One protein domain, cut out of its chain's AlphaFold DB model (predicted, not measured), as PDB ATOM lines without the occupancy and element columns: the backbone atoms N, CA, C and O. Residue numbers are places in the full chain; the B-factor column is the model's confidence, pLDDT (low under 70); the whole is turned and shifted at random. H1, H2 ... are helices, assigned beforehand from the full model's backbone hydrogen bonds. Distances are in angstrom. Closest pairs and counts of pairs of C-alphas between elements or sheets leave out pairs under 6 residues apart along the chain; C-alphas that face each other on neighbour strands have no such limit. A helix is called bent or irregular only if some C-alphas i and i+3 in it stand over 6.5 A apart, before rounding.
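Overview. This is residues 334 to 446 of the 590 residues of the protein "Alpha-L-glutamate ligase, RimK family" of Candidatus Moranbacteria bacterium GW2011_GWE2_35_2- (UniProt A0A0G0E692). Two helices, H3 and H7, cross steeply in the middle of a helical domain, with H1 packed on H3 and H5 packed on H7. H2 and H6 pair up at one end, and a long link, residues 349 to 359, spans from H1 to H2. The printed part has 113 residues with seven named helices, H1 to H7 in order along the chain, and no named strand, so its class is all helix. It is compact, with a radius of gyration of the C-alphas of 14.4 A and spans of 40 by 33 by 22 A.

Arrangement. H1, residues 336 to 348, touches H3, residues 373 to 390, at a shallow tilt of 31 degrees, opposite ways. H1 touches H3 with residues 343 to 348 alone, and H3 touches H1 with residues 375 to 382 alone; the closest C-alphas, those of Phe 347 and Asn 375, are 4.8 A apart. H2, residues 360 to 369, touches H6, residues 418 to 424, at a steep tilt of 59 degrees, opposite ways; the closest C-alphas, of Arg 363 and Ile 423, are 5.9 A apart. H3 touches H7, residues 426 to 442, at a steep tilt of 58 degrees, the same way, with the C-alphas of Leu 377 and Tyr 431 closest at 5.9 A. H4, residues 395 to 398, only just touches H1, with 3 pairs of C-alphas within 8 A; the closest are those of Glu 340 and Glu 397, 6.3 A apart. H5, residues 404 to 415, touches H7 at a steep tilt of 46 degrees, opposite ways, with the C-alphas of Lys 411 and Phe 432 closest at 6.4 A. H6 only just touches H5 and H7, each only at the corner and with 3 pairs of C-alphas within 8 A; the closest are those of Leu 414 and Leu 421, 6.5 A, and of Leu 421 and Ala 428, 5.7 A. Among the pairs that are apart are H1 and H7, and H2 and H5. Every O i to N i+4 pair is within hydrogen-bond range in H1, H2, H3, H5 and H6; in H7 it is 11 of 13, and H4 is too short for such a pair.

Along the chain. H1 begins at C-alpha 336 (178.501, 274.718, 304.014) and is 18.2 A long from first to last C-alpha. H2 is 14.4 A long, H3 25.0 A, H4 5.1 A, H5 16.3 A and H6 10.0 A. H3 begins at C-alpha 373 (181.002, 258.066, 322.526). H7, 21.8 A long, ends at C-alpha 442 (197.056, 268.867, 324.285); it has a kink of 55 degrees near residue 436 and is irregular, with C-alphas 438 and 441 9.5 A apart.

Size, cuts and confidence. The two C-alphas farthest apart, of Ser 335 and Glu 419, are 41.9 A apart. The printed part has no cut. The link from H1 to H2 is long, with 11 residues, and the other links are tight. The mean pLDDT of the printed part is 92.3; residue 352 and residues 354 to 356 are under 70.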
ATOM      1  N   LYS A 334     177.184 269.682 299.323       93.38
ATOM      2  CA  LYS A 334     177.338 270.612 298.189       93.38
ATOM      3  C   LYS A 334     177.488 272.074 298.619       93.38
ATOM      4  O   LYS A 334     177.780 272.922 297.784       93.38
ATOM      5  N   SER A 335     177.256 272.373 299.894       94.00
ATOM      6  CA  SER A 335     177.351 273.708 300.493       94.00
ATOM      7  C   SER A 335     177.735 273.602 301.969       94.00
ATOM      8  O   SER A 335     177.555 272.540 302.567       94.00
ATOM      9  N   ASP A 336     178.197 274.697 302.575       91.44
ATOM     10  CA  ASP A 336     178.501 274.718 304.014       91.44
ATOM     11  C   ASP A 336     177.244 274.444 304.868       91.44
ATOM     12  O   ASP A 336     177.323 273.755 305.879       91.44
ATOM     13  N   TYR A 337     176.056 274.862 304.414       93.75
ATOM     14  CA  TYR A 337     174.789 274.511 305.071       93.75
ATOM     15  C   TYR A 337     174.536 272.993 305.082       93.75
ATOM     16  O   TYR A 337     174.130 272.422 306.096       93.75
ATOM     17  N   GLU A 338     174.780 272.319 303.955       95.25
ATOM     18  CA  GLU A 338     174.624 270.866 303.860       95.25
ATOM     19  C   GLU A 338     175.685 270.135 304.698       95.25
ATOM     20  O   GLU A 338     175.364 269.146 305.354       95.25
ATOM     21  N   LEU A 339     176.918 270.650 304.741       94.69
ATOM     22  CA  LEU A 339     177.978 270.152 305.620       94.69
ATOM     23  C   LEU A 339     177.562 270.219 307.096       94.69
ATOM     24  O   LEU A 339     177.643 269.209 307.800       94.69
ATOM     25  N   GLU A 340     177.080 271.376 307.556       94.62
ATOM     26  CA  GLU A 340     176.602 271.570 308.930       94.62
ATOM     27  C   GLU A 340     175.416 270.653 309.255       94.62
ATOM     28  O   GLU A 340     175.385 270.015 310.310       94.62
ATOM     29  N   SER A 341     174.460 270.527 308.329       94.75
ATOM     30  CA  SER A 341     173.323 269.612 308.473       94.75
ATOM     31  C   SER A 341     173.782 268.156 308.595       94.75
ATOM     32  O   SER A 341     173.345 267.434 309.493       94.75
ATOM     33  N   ASN A 342     174.728 267.731 307.756       93.50
ATOM     34  CA  ASN A 342     175.299 266.389 307.795       93.50
ATOM     35  C   ASN A 342     176.037 266.117 309.110       93.50
ATOM     36  O   ASN A 342     175.843 265.056 309.704       93.50
ATOM     37  N   LEU A 343     176.842 267.066 309.597       95.62
ATOM     38  CA  LEU A 343     177.515 266.962 310.895       95.62
ATOM     39  C   LEU A 343     176.509 266.847 312.041       95.62
ATOM     40  O   LEU A 343     176.646 265.967 312.891       95.62
ATOM     41  N   ARG A 344     175.451 267.664 312.029       95.94
ATOM     42  CA  ARG A 344     174.372 267.592 313.020       95.94
ATOM     43  C   ARG A 344     173.635 266.253 312.964       95.94
ATOM     44  O   ARG A 344     173.365 265.668 314.008       95.94
ATOM     45  N   ASN A 345     173.354 265.736 311.770       94.00
ATOM     46  CA  ASN A 345     172.726 264.428 311.595       94.00
ATOM     47  C   ASN A 345     173.617 263.302 312.125       94.00
ATOM     48  O   ASN A 345     173.120 262.410 312.801       94.00
ATOM     49  N   ILE A 346     174.930 263.352 311.873       93.06
ATOM     50  CA  ILE A 346     175.898 262.402 312.444       93.06
ATOM     51  C   ILE A 346     175.901 262.497 313.974       93.06
ATOM     52  O   ILE A 346     175.845 261.470 314.647       93.06
ATOM     53  N   PHE A 347     175.922 263.716 314.514       94.69
ATOM     54  CA  PHE A 347     175.953 263.974 315.950       94.69
ATOM     55  C   PHE A 347     174.680 263.531 316.673       94.69
ATOM     56  O   PHE A 347     174.760 263.067 317.801       94.69
ATOM     57  N   LEU A 348     173.506 263.635 316.048       92.50
ATOM     58  CA  LEU A 348     172.230 263.234 316.654       92.50
ATOM     59  C   LEU A 348     171.863 261.768 316.393       92.50
ATOM     60  O   LEU A 348     170.897 261.263 316.963       92.50
ATOM     61  N   LYS A 349     172.605 261.074 315.526       88.62
ATOM     62  CA  LYS A 349     172.271 259.712 315.113       88.62
ATOM     63  C   LYS A 349     172.403 258.730 316.274       88.62
ATOM     64  O   LYS A 349     173.504 258.455 316.743       88.62
ATOM     65  N   THR A 350     171.294 258.105 316.654       79.88
ATOM     66  CA  THR A 350     171.320 256.878 317.455       79.88
ATOM     67  C   THR A 350     171.774 255.721 316.571       79.88
ATOM     68  O   THR A 350     171.262 255.535 315.464       79.88
ATOM     69  N   ARG A 351     172.765 254.951 317.025       75.56
ATOM     70  CA  ARG A 351     173.208 253.753 316.311       75.56
ATOM     71  C   ARG A 351     172.423 252.541 316.785       75.56
ATOM     72  O   ARG A 351     172.283 252.305 317.979       75.56
ATOM     73  N   GLU A 352     171.940 251.763 315.827       68.44
ATOM     74  CA  GLU A 352     171.445 250.419 316.092       68.44
ATOM     75  C   GLU A 352     172.601 249.428 315.960       68.44
ATOM     76  O   GLU A 352     173.206 249.283 314.891       68.44
ATOM     77  N   HIS A 353     172.918 248.731 317.049       70.19
ATOM     78  CA  HIS A 353     173.940 247.691 317.044       70.19
ATOM     79  C   HIS A 353     173.337 246.374 316.579       70.19
ATOM     80  O   HIS A 353     172.579 245.720 317.306       70.19
ATOM     81  N   GLY A 354     173.702 245.974 315.361       61.06
ATOM     82  CA  GLY A 354     173.331 244.674 314.811       61.06
ATOM     83  C   GLY A 354     173.877 243.515 315.649       61.06
ATOM     84  O   GLY A 354     174.881 243.651 316.345       61.06
ATOM     85  N   GLU A 355     173.240 242.353 315.543       59.84
ATOM     86  CA  GLU A 355     173.557 241.139 316.320       59.84
ATOM     87  C   GLU A 355     175.005 240.640 316.163       59.84
ATOM     88  O   GLU A 355     175.488 239.883 316.990       59.84
ATOM     89  N   LYS A 356     175.721 241.083 315.122       64.44
ATOM     90  CA  LYS A 356     177.075 240.618 314.770       64.44
ATOM     91  C   LYS A 356     178.215 241.421 315.400       64.44
ATOM     92  O   LYS A 356     179.372 241.223 315.026       64.44
ATOM     93  N   MET A 357     177.908 242.384 316.265       79.12
ATOM     94  CA  MET A 357     178.942 243.091 317.016       79.12
ATOM     95  C   MET A 357     179.611 242.116 317.996       79.12
ATOM     96  O   MET A 357     178.927 241.447 318.761       79.12
ATOM     97  N   VAL A 358     180.942 242.036 317.969       81.00
ATOM     98  CA  VAL A 358     181.708 241.230 318.937       81.00
ATOM     99  C   VAL A 358     181.469 241.778 320.343       81.00
ATOM    100  O   VAL A 358     181.521 242.999 320.508       81.00
ATOM    101  N   ALA A 359     181.207 240.900 321.317       82.75
ATOM    102  CA  ALA A 359     180.832 241.255 322.689       82.75
ATOM    103  C   ALA A 359     179.673 242.256 322.741       82.75
ATOM    104  O   ALA A 359     179.743 243.296 323.395       82.75
ATOM    105  N   ARG A 360     178.626 242.005 321.939       84.06
ATOM    106  CA  ARG A 360     177.496 242.930 321.805       84.06
ATOM    107  C   ARG A 360     176.852 243.217 323.151       84.06
ATOM    108  O   ARG A 360     176.619 244.381 323.448       84.06
ATOM    109  N   GLU A 361     176.526 242.186 323.919       85.50
ATOM    110  CA  GLU A 361     175.772 242.329 325.166       85.50
ATOM    111  C   GLU A 361     176.553 243.163 326.183       85.50
ATOM    112  O   GLU A 361     176.025 244.151 326.699       85.50
ATOM    113  N   GLU A 362     177.836 242.857 326.360       87.12
ATOM    114  CA  GLU A 362     178.746 243.581 327.242       87.12
ATOM    115  C   GLU A 362     178.940 245.024 326.758       87.12
ATOM    116  O   GLU A 362     178.779 245.979 327.521       87.12
ATOM    117  N   ARG A 363     179.200 245.218 325.458       89.81
ATOM    118  CA  ARG A 363     179.349 246.557 324.867       89.81
ATOM    119  C   ARG A 363     178.097 247.400 325.022       89.81
ATOM    120  O   ARG A 363     178.225 248.591 325.273       89.81
ATOM    121  N   MET A 364     176.901 246.827 324.898       90.12
ATOM    122  CA  MET A 364     175.656 247.584 325.061       90.12
ATOM    123  C   MET A 364     175.503 248.144 326.477       90.12
ATOM    124  O   MET A 364     174.965 249.241 326.634       90.12
ATOM    125  N   VAL A 365     175.973 247.431 327.505       91.06
ATOM    126  CA  VAL A 365     175.991 247.944 328.885       91.06
ATOM    127  C   VAL A 365     176.928 249.145 328.983       91.06
ATOM    128  O   VAL A 365     176.537 250.201 329.482       91.06
ATOM    129  N   ILE A 366     178.134 249.025 328.428       92.81
ATOM    130  CA  ILE A 366     179.136 250.092 328.475       92.81
ATOM    131  C   ILE A 366     178.740 251.299 327.604       92.81
ATOM    132  O   ILE A 366     178.911 252.440 328.029       92.81
ATOM    133  N   PHE A 367     178.126 251.100 326.433       92.56
ATOM    134  CA  PHE A 367     177.610 252.196 325.601       92.56
ATOM    135  C   PHE A 367     176.513 252.997 326.301       92.56
ATOM    136  O   PHE A 367     176.434 254.203 326.105       92.56
ATOM    137  N   LYS A 368     175.690 252.376 327.156       92.12
ATOM    138  CA  LYS A 368     174.723 253.125 327.977       92.12
ATOM    139  C   LYS A 368     175.423 254.040 328.985       92.12
ATOM    140  O   LYS A 368     174.949 255.152 329.199       92.12
ATOM    141  N   LYS A 369     176.543 253.592 329.566       95.19
ATOM    142  CA  LYS A 369     177.388 254.403 330.459       95.19
ATOM    143  C   LYS A 369     178.053 255.559 329.699       95.19
ATOM    144  O   LYS A 369     178.005 256.692 330.161       95.19
ATOM    145  N   TYR A 370     178.597 255.291 328.512       95.56
ATOM    146  CA  TYR A 370     179.287 256.269 327.658       95.56
ATOM    147  C   TYR A 370     178.462 256.636 326.415       95.56
ATOM    148  O   TYR A 370     178.908 256.497 325.275       95.56
ATOM    149  N   ASN A 371     177.242 257.123 326.639       92.25
ATOM    150  CA  ASN A 371     176.219 257.291 325.598       92.25
ATOM    151  C   ASN A 371     176.534 258.323 324.499       92.25
ATOM    152  O   ASN A 371     175.872 258.308 323.467       92.25
ATOM    153  N   LYS A 372     177.534 259.195 324.690       94.31
ATOM    154  CA  LYS A 372     177.988 260.172 323.682       94.31
ATOM    155  C   LYS A 372     179.146 259.674 322.811       94.31
ATOM    156  O   LYS A 372     179.463 260.311 321.808       94.31
ATOM    157  N   LEU A 373     179.780 258.554 323.173       95.56
ATOM    158  CA  LEU A 373     181.002 258.066 322.526       95.56
ATOM    159  C   LEU A 373     180.834 257.901 321.014       95.56
ATOM    160  O   LEU A 373     181.658 258.371 320.234       95.56
ATOM    161  N   GLU A 374     179.754 257.258 320.578       93.94
ATOM    162  CA  GLU A 374     179.542 256.980 319.155       93.94
ATOM    163  C   GLU A 374     179.205 258.228 318.337       93.94
ATOM    164  O   GLU A 374     179.591 258.325 317.167       93.94
ATOM    165  N   ASN A 375     178.516 259.188 318.956       94.81
ATOM    166  CA  ASN A 375     178.198 260.484 318.367       94.81
ATOM    167  C   ASN A 375     179.489 261.273 318.130       94.81
ATOM    168  O   ASN A 375     179.717 261.758 317.020       94.81
ATOM    169  N   PHE A 376     180.369 261.321 319.137       97.31
ATOM    170  CA  PHE A 376     181.659 261.999 319.043       97.31
ATOM    171  C   PHE A 376     182.596 261.309 318.043       97.31
ATOM    172  O   PHE A 376     183.177 261.973 317.190       97.31
ATOM    173  N   LEU A 377     182.675 259.973 318.054       96.94
ATOM    174  CA  LEU A 377     183.419 259.213 317.042       96.94
ATOM    175  C   LEU A 377     182.983 259.576 315.617       96.94
ATOM    176  O   LEU A 377     183.823 259.751 314.738       96.94
ATOM    177  N   GLY A 378     181.673 259.692 315.379       95.31
ATOM    178  CA  GLY A 378     181.130 260.018 314.062       95.31
ATOM    179  C   GLY A 378     181.636 261.355 313.517       95.31
ATOM    180  O   GLY A 378     182.103 261.414 312.378       95.31
ATOM    181  N   ILE A 379     181.561 262.416 314.325       97.00
ATOM    182  CA  ILE A 379     182.012 263.759 313.924       97.00
ATOM    183  C   ILE A 379     183.540 263.866 313.858       97.00
ATOM    184  O   ILE A 379     184.059 264.536 312.970       97.00
ATOM    185  N   LEU A 380     184.279 263.155 314.713       97.88
ATOM    186  CA  LEU A 380     185.741 263.200 314.689       97.88
ATOM    187  C   LEU A 380     186.327 262.439 313.490       97.88
ATOM    188  O   LEU A 380     187.249 262.932 312.845       97.88
ATOM    189  N   PHE A 381     185.757 261.290 313.109       97.38
ATOM    190  CA  PHE A 381     186.117 260.647 311.837       97.38
ATOM    191  C   PHE A 381     185.791 261.542 310.640       97.38
ATOM    192  O   PHE A 381     186.532 261.556 309.654       97.38
ATOM    193  N   LYS A 382     184.682 262.290 310.721       96.38
ATOM    194  CA  LYS A 382     184.301 263.249 309.685       96.38
ATOM    195  C   LYS A 382     185.343 264.350 309.533       96.38
ATOM    196  O   LYS A 382     185.739 264.629 308.405       96.38
ATOM    197  N   TYR A 383     185.803 264.912 310.649       97.56
ATOM    198  CA  TYR A 383     186.904 265.871 310.689       97.56
ATOM    199  C   TYR A 383     188.179 265.302 310.072       97.56
ATOM    200  O   TYR A 383     188.688 265.867 309.106       97.56
ATOM    201  N   LEU A 384     188.640 264.147 310.563       97.38
ATOM    202  CA  LEU A 384     189.897 263.546 310.125       97.38
ATOM    203  C   LEU A 384     189.936 263.358 308.607       97.38
ATOM    204  O   LEU A 384     190.911 263.731 307.958       97.38
ATOM    205  N   PHE A 385     188.883 262.793 308.015       97.00
ATOM    206  CA  PHE A 385     188.847 262.560 306.572       97.00
ATOM    207  C   PHE A 385     188.544 263.817 305.755       97.00
ATOM    208  O   PHE A 385     189.035 263.921 304.633       97.00
ATOM    209  N   ALA A 386     187.779 264.782 306.279       97.12
ATOM    210  CA  ALA A 386     187.622 266.080 305.620       97.12
ATOM    211  C   ALA A 386     188.978 266.787 305.476       97.12
ATOM    212  O   ALA A 386     189.313 267.255 304.386       97.12
ATOM    213  N   LEU A 387     189.791 266.756 306.533       96.44
ATOM    214  CA  LEU A 387     191.119 267.350 306.542       96.44
ATOM    215  C   LEU A 387     192.112 266.541 305.691       96.44
ATOM    216  O   LEU A 387     192.688 267.067 304.742       96.44
ATOM    217  N   SER A 388     192.282 265.248 305.974       95.25
ATOM    218  CA  SER A 388     193.331 264.418 305.351       95.25
ATOM    219  C   SER A 388     193.101 264.112 303.867       95.25
ATOM    220  O   SER A 388     194.076 263.981 303.120       95.25
ATOM    221  N   LEU A 389     191.840 263.998 303.427       96.56
ATOM    222  CA  LEU A 389     191.493 263.642 302.045       96.56
ATOM    223  C   LEU A 389     191.057 264.834 301.197       96.56
ATOM    224  O   LEU A 389     191.109 264.728 299.974       96.56
ATOM    225  N   TYR A 390     190.573 265.921 301.795       96.56
ATOM    226  CA  TYR A 390     190.004 267.046 301.043       96.56
ATOM    227  C   TYR A 390     190.532 268.413 301.469       96.56
ATOM    228  O   TYR A 390     190.054 269.406 300.920       96.56
ATOM    229  N   GLU A 391     191.469 268.462 302.421       95.75
ATOM    230  CA  GLU A 391     192.076 269.700 302.927       95.75
ATOM    231  C   GLU A 391     191.026 270.704 303.436       95.75
ATOM    232  O   GLU A 391     191.223 271.916 303.413       95.75
ATOM    233  N   LYS A 392     189.875 270.195 303.896       96.19
ATOM    234  CA  LYS A 392     188.788 270.989 304.471       96.19
ATOM    235  C   LYS A 392     188.820 270.815 305.981       96.19
ATOM    236  O   LYS A 392     188.395 269.783 306.500       96.19
ATOM    237  N   ASP A 393     189.298 271.844 306.668       95.75
ATOM    238  CA  ASP A 393     189.114 271.970 308.108       95.75
ATOM    239  C   ASP A 393     187.635 272.273 308.405       95.75
ATOM    240  O   ASP A 393     187.039 273.160 307.792       95.75
ATOM    241  N   VAL A 394     187.044 271.483 309.303       96.19
ATOM    242  CA  VAL A 394     185.638 271.584 309.736       96.19
ATOM    243  C   VAL A 394     185.509 271.782 311.251       96.19
ATOM    244  O   VAL A 394     184.468 271.503 311.853       96.19
ATOM    245  N   LYS A 395     186.597 272.205 311.904       95.38
ATOM    246  CA  LYS A 395     186.660 272.392 313.356       95.38
ATOM    247  C   LYS A 395     185.658 273.438 313.847       95.38
ATOM    248  O   LYS A 395     185.003 273.217 314.862       95.38
ATOM    249  N   ASN A 396     185.472 274.521 313.090       95.00
ATOM    250  CA  ASN A 396     184.517 275.588 313.412       95.00
ATOM    251  C   ASN A 396     183.059 275.106 313.413       95.00
ATOM    252  O   ASN A 396     182.234 275.588 314.185       95.00
ATOM    253  N   GLU A 397     182.709 274.176 312.530       95.88
ATOM    254  CA  GLU A 397     181.378 273.585 312.451       95.88
ATOM    255  C   GLU A 397     181.164 272.578 313.586       95.88
ATOM    256  O   GLU A 397     180.089 272.538 314.185       95.88
ATOM    257  N   ILE A 398     182.193 271.797 313.931       96.69
ATOM    258  CA  ILE A 398     182.139 270.829 315.033       96.69
ATOM    259  C   ILE A 398     182.062 271.518 316.397       96.69
ATOM    260  O   ILE A 398     181.285 271.074 317.246       96.69
ATOM    261  N   SER A 399     182.778 272.628 316.601       95.75
ATOM    262  CA  SER A 399     182.761 273.371 317.869       95.75
ATOM    263  C   SER A 399     181.384 273.952 318.215       95.75
ATOM    264  O   SER A 399     181.132 274.303 319.365       95.75
ATOM    265  N   LYS A 400     180.465 274.043 317.239       95.75
ATOM    266  CA  LYS A 400     179.053 274.410 317.463       95.75
ATOM    267  C   LYS A 400     178.222 273.259 318.048       95.75
ATOM    268  O   LYS A 400     177.140 273.505 318.573       95.75
ATOM    269  N   LEU A 401     178.684 272.014 317.912       96.31
ATOM    270  CA  LEU A 401     177.973 270.800 318.332       96.31
ATOM    271  C   LEU A 401     178.497 270.246 319.661       96.31
ATOM    272  O   LEU A 401     177.717 269.724 320.455       96.31
ATOM    273  N   VAL A 402     179.809 270.336 319.891       96.56
ATOM    274  CA  VAL A 402     180.483 269.801 321.079       96.56
ATOM    275  C   VAL A 402     181.670 270.684 321.462       96.56
ATOM    276  O   VAL A 402     182.374 271.184 320.587       96.56
ATOM    277  N   SER A 403     181.898 270.877 322.765       96.44
ATOM    278  CA  SER A 403     183.061 271.622 323.251       96.44
ATOM    279  C   SER A 403     184.308 270.737 323.362       96.44
ATOM    280  O   SER A 403     184.208 269.539 323.636       96.44
ATOM    281  N   ASP A 404     185.496 271.331 323.230       96.00
ATOM    282  CA  ASP A 404     186.771 270.629 323.451       96.00
ATOM    283  C   ASP A 404     186.847 270.017 324.865       96.00
ATOM    284  O   ASP A 404     187.372 268.917 325.045       96.00
ATOM    285  N   ASN A 405     186.245 270.684 325.859       95.62
ATOM    286  CA  ASN A 405     186.149 270.188 327.234       95.62
ATOM    287  C   ASN A 405     185.288 268.924 327.335       95.62
ATOM    288  O   ASN A 405     185.675 267.992 328.032       95.62
ATOM    289  N   ASP A 406     184.153 268.852 326.631       96.56
ATOM    290  CA  ASP A 406     183.314 267.646 326.621       96.56
ATOM    291  C   ASP A 406     184.053 266.457 325.993       96.56
ATOM    292  O   ASP A 406     183.948 265.325 326.477       96.56
ATOM    293  N   LEU A 407     184.821 266.714 324.926       96.88
ATOM    294  CA  LEU A 407     185.641 265.689 324.281       96.88
ATOM    295  C   LEU A 407     186.717 265.162 325.244       96.88
ATOM    296  O   LEU A 407     186.873 263.946 325.414       96.88
ATOM    297  N   LEU A 408     187.433 266.072 325.908       96.00
ATOM    298  CA  LEU A 408     188.503 265.724 326.838       96.00
ATOM    299  C   LEU A 408     187.975 265.055 328.116       96.00
ATOM    300  O   LEU A 408     188.603 264.118 328.615       96.00
ATOM    301  N   GLN A 409     186.809 265.478 328.611       96.44
ATOM    302  CA  GLN A 409     186.165 264.872 329.774       96.44
ATOM    303  C   GLN A 409     185.814 263.413 329.491       96.44
ATOM    304  O   GLN A 409     186.251 262.538 330.230       96.44
ATOM    305  N   LEU A 410     185.137 263.119 328.372       97.00
ATOM    306  CA  LEU A 410     184.818 261.734 328.014       97.00
ATOM    307  C   LEU A 410     186.084 260.881 327.831       97.00
ATOM    308  O   LEU A 410     186.101 259.704 328.188       97.00
ATOM    309  N   LYS A 411     187.156 261.469 327.280       96.38
ATOM    310  CA  LYS A 411     188.451 260.789 327.127       96.38
ATOM    311  C   LYS A 411     189.040 260.444 328.493       96.38
ATOM    312  O   LYS A 411     189.475 259.315 328.685       96.38
ATOM    313  N   THR A 412     189.003 261.385 329.433       96.25
ATOM    314  CA  THR A 412     189.473 261.205 330.815       96.25
ATOM    315  C   THR A 412     188.648 260.157 331.558       96.25
ATOM    316  O   THR A 412     189.206 259.300 332.238       96.25
ATOM    317  N   ASP A 413     187.325 260.181 331.398       97.06
ATOM    318  CA  ASP A 413     186.425 259.214 332.029       97.06
ATOM    319  C   ASP A 413     186.727 257.789 331.544       97.06
ATOM    320  O   ASP A 413     186.890 256.880 332.357       97.06
ATOM    321  N   LEU A 414     186.881 257.605 330.227       96.50
ATOM    322  CA  LEU A 414     187.272 256.324 329.631       96.50
ATOM    323  C   LEU A 414     188.685 255.900 330.037       96.50
ATOM    324  O   LEU A 414     188.930 254.723 330.275       96.50
ATOM    325  N   GLU A 415     189.627 256.838 330.126       95.25
ATOM    326  CA  GLU A 415     191.003 256.544 330.528       95.25
ATOM    327  C   GLU A 415     191.087 256.028 331.965       95.25
ATOM    328  O   GLU A 415     191.996 255.265 332.273       95.25
ATOM    329  N   ASN A 416     190.128 256.377 332.823       95.88
ATOM    330  CA  ASN A 416     190.021 255.877 334.192       95.88
ATOM    331  C   ASN A 416     189.188 254.584 334.319       95.88
ATOM    332  O   ASN A 416     188.988 254.099 335.432       95.88
ATOM    333  N   ASP A 417     188.728 254.005 333.205       96.00
ATOM    334  CA  ASP A 417     187.882 252.810 333.163       96.00
ATOM    335  C   ASP A 417     188.489 251.718 332.266       96.00
ATOM    336  O   ASP A 417     188.108 251.513 331.110       96.00
ATOM    337  N   ASP A 418     189.460 250.993 332.824       94.50
ATOM    338  CA  ASP A 418     190.194 249.940 332.116       94.50
ATOM    339  C   ASP A 418     189.274 248.828 331.570       94.50
ATOM    340  O   ASP A 418     189.579 248.217 330.544       94.50
ATOM    341  N   GLU A 419     188.147 248.548 332.232       91.75
ATOM    342  CA  GLU A 419     187.169 247.560 331.771       91.75
ATOM    343  C   GLU A 419     186.426 248.053 330.527       91.75
ATOM    344  O   GLU A 419     186.368 247.338 329.519       91.75
ATOM    345  N   ALA A 420     185.935 249.294 330.551       93.62
ATOM    346  CA  ALA A 420     185.305 249.901 329.387       93.62
ATOM    347  C   ALA A 420     186.262 249.977 328.198       93.62
ATOM    348  O   ALA A 420     185.852 249.659 327.080       93.62
ATOM    349  N   LEU A 421     187.538 250.319 328.422       94.31
ATOM    350  CA  LEU A 421     188.556 250.318 327.367       94.31
ATOM    351  C   LEU A 421     188.679 248.946 326.697       94.31
ATOM    352  O   LEU A 421     188.679 248.866 325.467       94.31
ATOM    353  N   ARG A 422     188.728 247.857 327.475       91.81
ATOM    354  CA  ARG A 422     188.820 246.496 326.921       91.81
ATOM    355  C   ARG A 422     187.575 246.095 326.141       91.81
ATOM    356  O   ARG A 422     187.692 245.586 325.024       91.81
ATOM    357  N   ILE A 423     186.393 246.316 326.708       91.00
ATOM    358  CA  ILE A 423     185.124 245.870 326.115       91.00
ATOM    359  C   ILE A 423     184.809 246.675 324.846       91.00
ATOM    360  O   ILE A 423     184.483 246.106 323.797       91.00
ATOM    361  N   LEU A 424     184.954 248.004 324.907       92.69
ATOM    362  CA  LEU A 424     184.723 248.890 323.763       92.69
ATOM    363  C   LEU A 424     185.808 248.747 322.691       92.69
ATOM    364  O   LEU A 424     185.493 248.912 321.505       92.69
ATOM    365  N   SER A 425     187.041 248.407 323.096       94.06
ATOM    366  CA  SER A 425     188.199 248.138 322.235       94.06
ATOM    367  C   SER A 425     188.309 249.201 321.135       94.06
ATOM    368  O   SER A 425     188.516 250.376 321.443       94.06
ATOM    369  N   THR A 426     188.069 248.834 319.876       93.88
ATOM    370  CA  THR A 426     188.108 249.730 318.710       93.88
ATOM    371  C   THR A 426     187.401 251.070 318.917       93.88
ATOM    372  O   THR A 426     187.911 252.089 318.467       93.88
ATOM    373  N   HIS A 427     186.264 251.122 319.616       95.44
ATOM    374  CA  HIS A 427     185.520 252.372 319.811       95.44
ATOM    375  C   HIS A 427     186.255 253.331 320.747       95.44
ATOM    376  O   HIS A 427     186.421 254.502 320.415       95.44
ATOM    377  N   ALA A 428     186.726 252.838 321.892       96.44
ATOM    378  CA  ALA A 428     187.427 253.667 322.864       96.44
ATOM    379  C   ALA A 428     188.824 254.062 322.368       96.44
ATOM    380  O   ALA A 428     189.208 255.225 322.462       96.44
ATOM    381  N   ILE A 429     189.554 253.119 321.764       97.69
ATOM    382  CA  ILE A 429     190.890 253.388 321.231       97.69
ATOM    383  C   ILE A 429     190.827 254.391 320.081       97.69
ATOM    384  O   ILE A 429     191.539 255.392 320.115       97.69
ATOM    385  N   ASN A 430     189.918 254.205 319.116       98.12
ATOM    386  CA  ASN A 430     189.744 255.185 318.043       98.12
ATOM    387  C   ASN A 430     189.413 256.567 318.593       98.12
ATOM    388  O   ASN A 430     189.914 257.554 318.070       98.12
ATOM    389  N   TYR A 431     188.595 256.638 319.643       98.06
ATOM    390  CA  TYR A 431     188.226 257.905 320.254       98.06
ATOM    391  C   TYR A 431     189.446 258.651 320.807       98.06
ATOM    392  O   TYR A 431     189.588 259.839 320.543       98.06
ATOM    393  N   PHE A 432     190.368 257.961 321.484       97.50
ATOM    394  CA  PHE A 432     191.578 258.587 322.034       97.50
ATOM    395  C   PHE A 432     192.439 259.218 320.942       97.50
ATOM    396  O   PHE A 432     192.796 260.393 321.035       97.50
ATOM    397  N   TYR A 433     192.729 258.455 319.887       97.81
ATOM    398  CA  TYR A 433     193.544 258.948 318.780       97.81
ATOM    399  C   TYR A 433     192.819 260.029 317.977       97.81
ATOM    400  O   TYR A 433     193.430 261.026 317.627       97.81
ATOM    401  N   LEU A 434     191.508 259.921 317.766       98.00
ATOM    402  CA  LEU A 434     190.731 260.964 317.093       98.00
ATOM    403  C   LEU A 434     190.682 262.283 317.875       98.00
ATOM    404  O   LEU A 434     190.747 263.351 317.271       98.00
ATOM    405  N   VAL A 435     190.585 262.227 319.206       97.38
ATOM    406  CA  VAL A 435     190.693 263.425 320.051       97.38
ATOM    407  C   VAL A 435     192.102 264.015 319.956       97.38
ATOM    408  O   VAL A 435     192.232 265.235 319.876       97.38
ATOM    409  N   ARG A 436     193.149 263.179 319.888       95.94
ATOM    410  CA  ARG A 436     194.528 263.628 319.633       95.94
ATOM    411  C   ARG A 436     194.672 264.322 318.278       95.94
ATOM    412  O   ARG A 436     195.218 265.416 318.239       95.94
ATOM    413  N   GLU A 437     194.104 263.771 317.208       95.56
ATOM    414  CA  GLU A 437     194.109 264.407 315.879       95.56
ATOM    415  C   GLU A 437     193.337 265.740 315.848       95.56
ATOM    416  O   GLU A 437     193.684 266.664 315.114       95.56
ATOM    417  N   TYR A 438     192.271 265.862 316.642       96.38
ATOM    418  CA  TYR A 438     191.416 267.052 316.664       96.38
ATOM    419  C   TYR A 438     191.958 268.187 317.553       96.38
ATOM    420  O   TYR A 438     191.848 269.371 317.205       96.38
ATOM    421  N   LEU A 439     192.543 267.848 318.706       94.19
ATOM    422  CA  LEU A 439     193.047 268.813 319.694       94.19
ATOM    423  C   LEU A 439     194.568 269.028 319.628       94.19
ATOM    424  O   LEU A 439     195.066 270.015 320.174       94.19
ATOM    425  N   GLY A 440     195.300 268.147 318.946       89.31
ATOM    426  CA  GLY A 440     196.751 268.195 318.815       89.31
ATOM    427  C   GLY A 440     197.481 267.779 320.094       89.31
ATOM    428  O   GLY A 440     197.030 266.920 320.855       89.31
ATOM    429  N   SER A 441     198.623 268.422 320.353       75.69
ATOM    430  CA  SER A 441     199.553 268.095 321.448       75.69
ATOM    431  C   SER A 441     198.978 268.240 322.863       75.69
ATOM    432  O   SER A 441     199.635 267.870 323.832       75.69
ATOM    433  N   SER A 442     197.770 268.782 323.009       75.19
ATOM    434  CA  SER A 442     197.056 268.867 324.285       75.19
ATOM    435  C   SER A 442     196.489 267.519 324.755       75.19
ATOM    436  O   SER A 442     196.188 267.370 325.938       75.19
ATOM    437  N   CYS A 443     196.371 266.520 323.872       84.94
ATOM    438  CA  CYS A 443     195.876 265.185 324.209       84.94
ATOM    439  C   CYS A 443     197.023 264.164 324.275       84.94
ATOM    440  O   CYS A 443     197.532 263.707 323.251       84.94
ATOM    441  N   ILE A 444     197.406 263.772 325.492       87.88
ATOM    442  CA  ILE A 444     198.420 262.737 325.737       87.88
ATOM    443  C   ILE A 444     197.738 261.368 325.861       87.88
ATOM    444  O   ILE A 444     196.709 261.235 326.530       87.88
ATOM    445  N   ILE A 445     198.330 260.343 325.245       94.12
ATOM    446  CA  ILE A 445     197.884 258.948 325.338       94.12
ATOM    447  C   ILE A 445     198.964 258.138 326.065       94.12
ATOM    448  O   ILE A 445     200.100 258.060 325.598       94.12
ATOM    449  N   ASP A 446     198.627 257.502 327.191       95.62
ATOM    450  CA  ASP A 446     199.551 256.586 327.873       95.62
ATOM    451  C   ASP A 446     199.580 255.217 327.174       95.62
ATOM    452  O   ASP A 446     198.872 254.269 327.526       95.62
TER     453      ASP A 446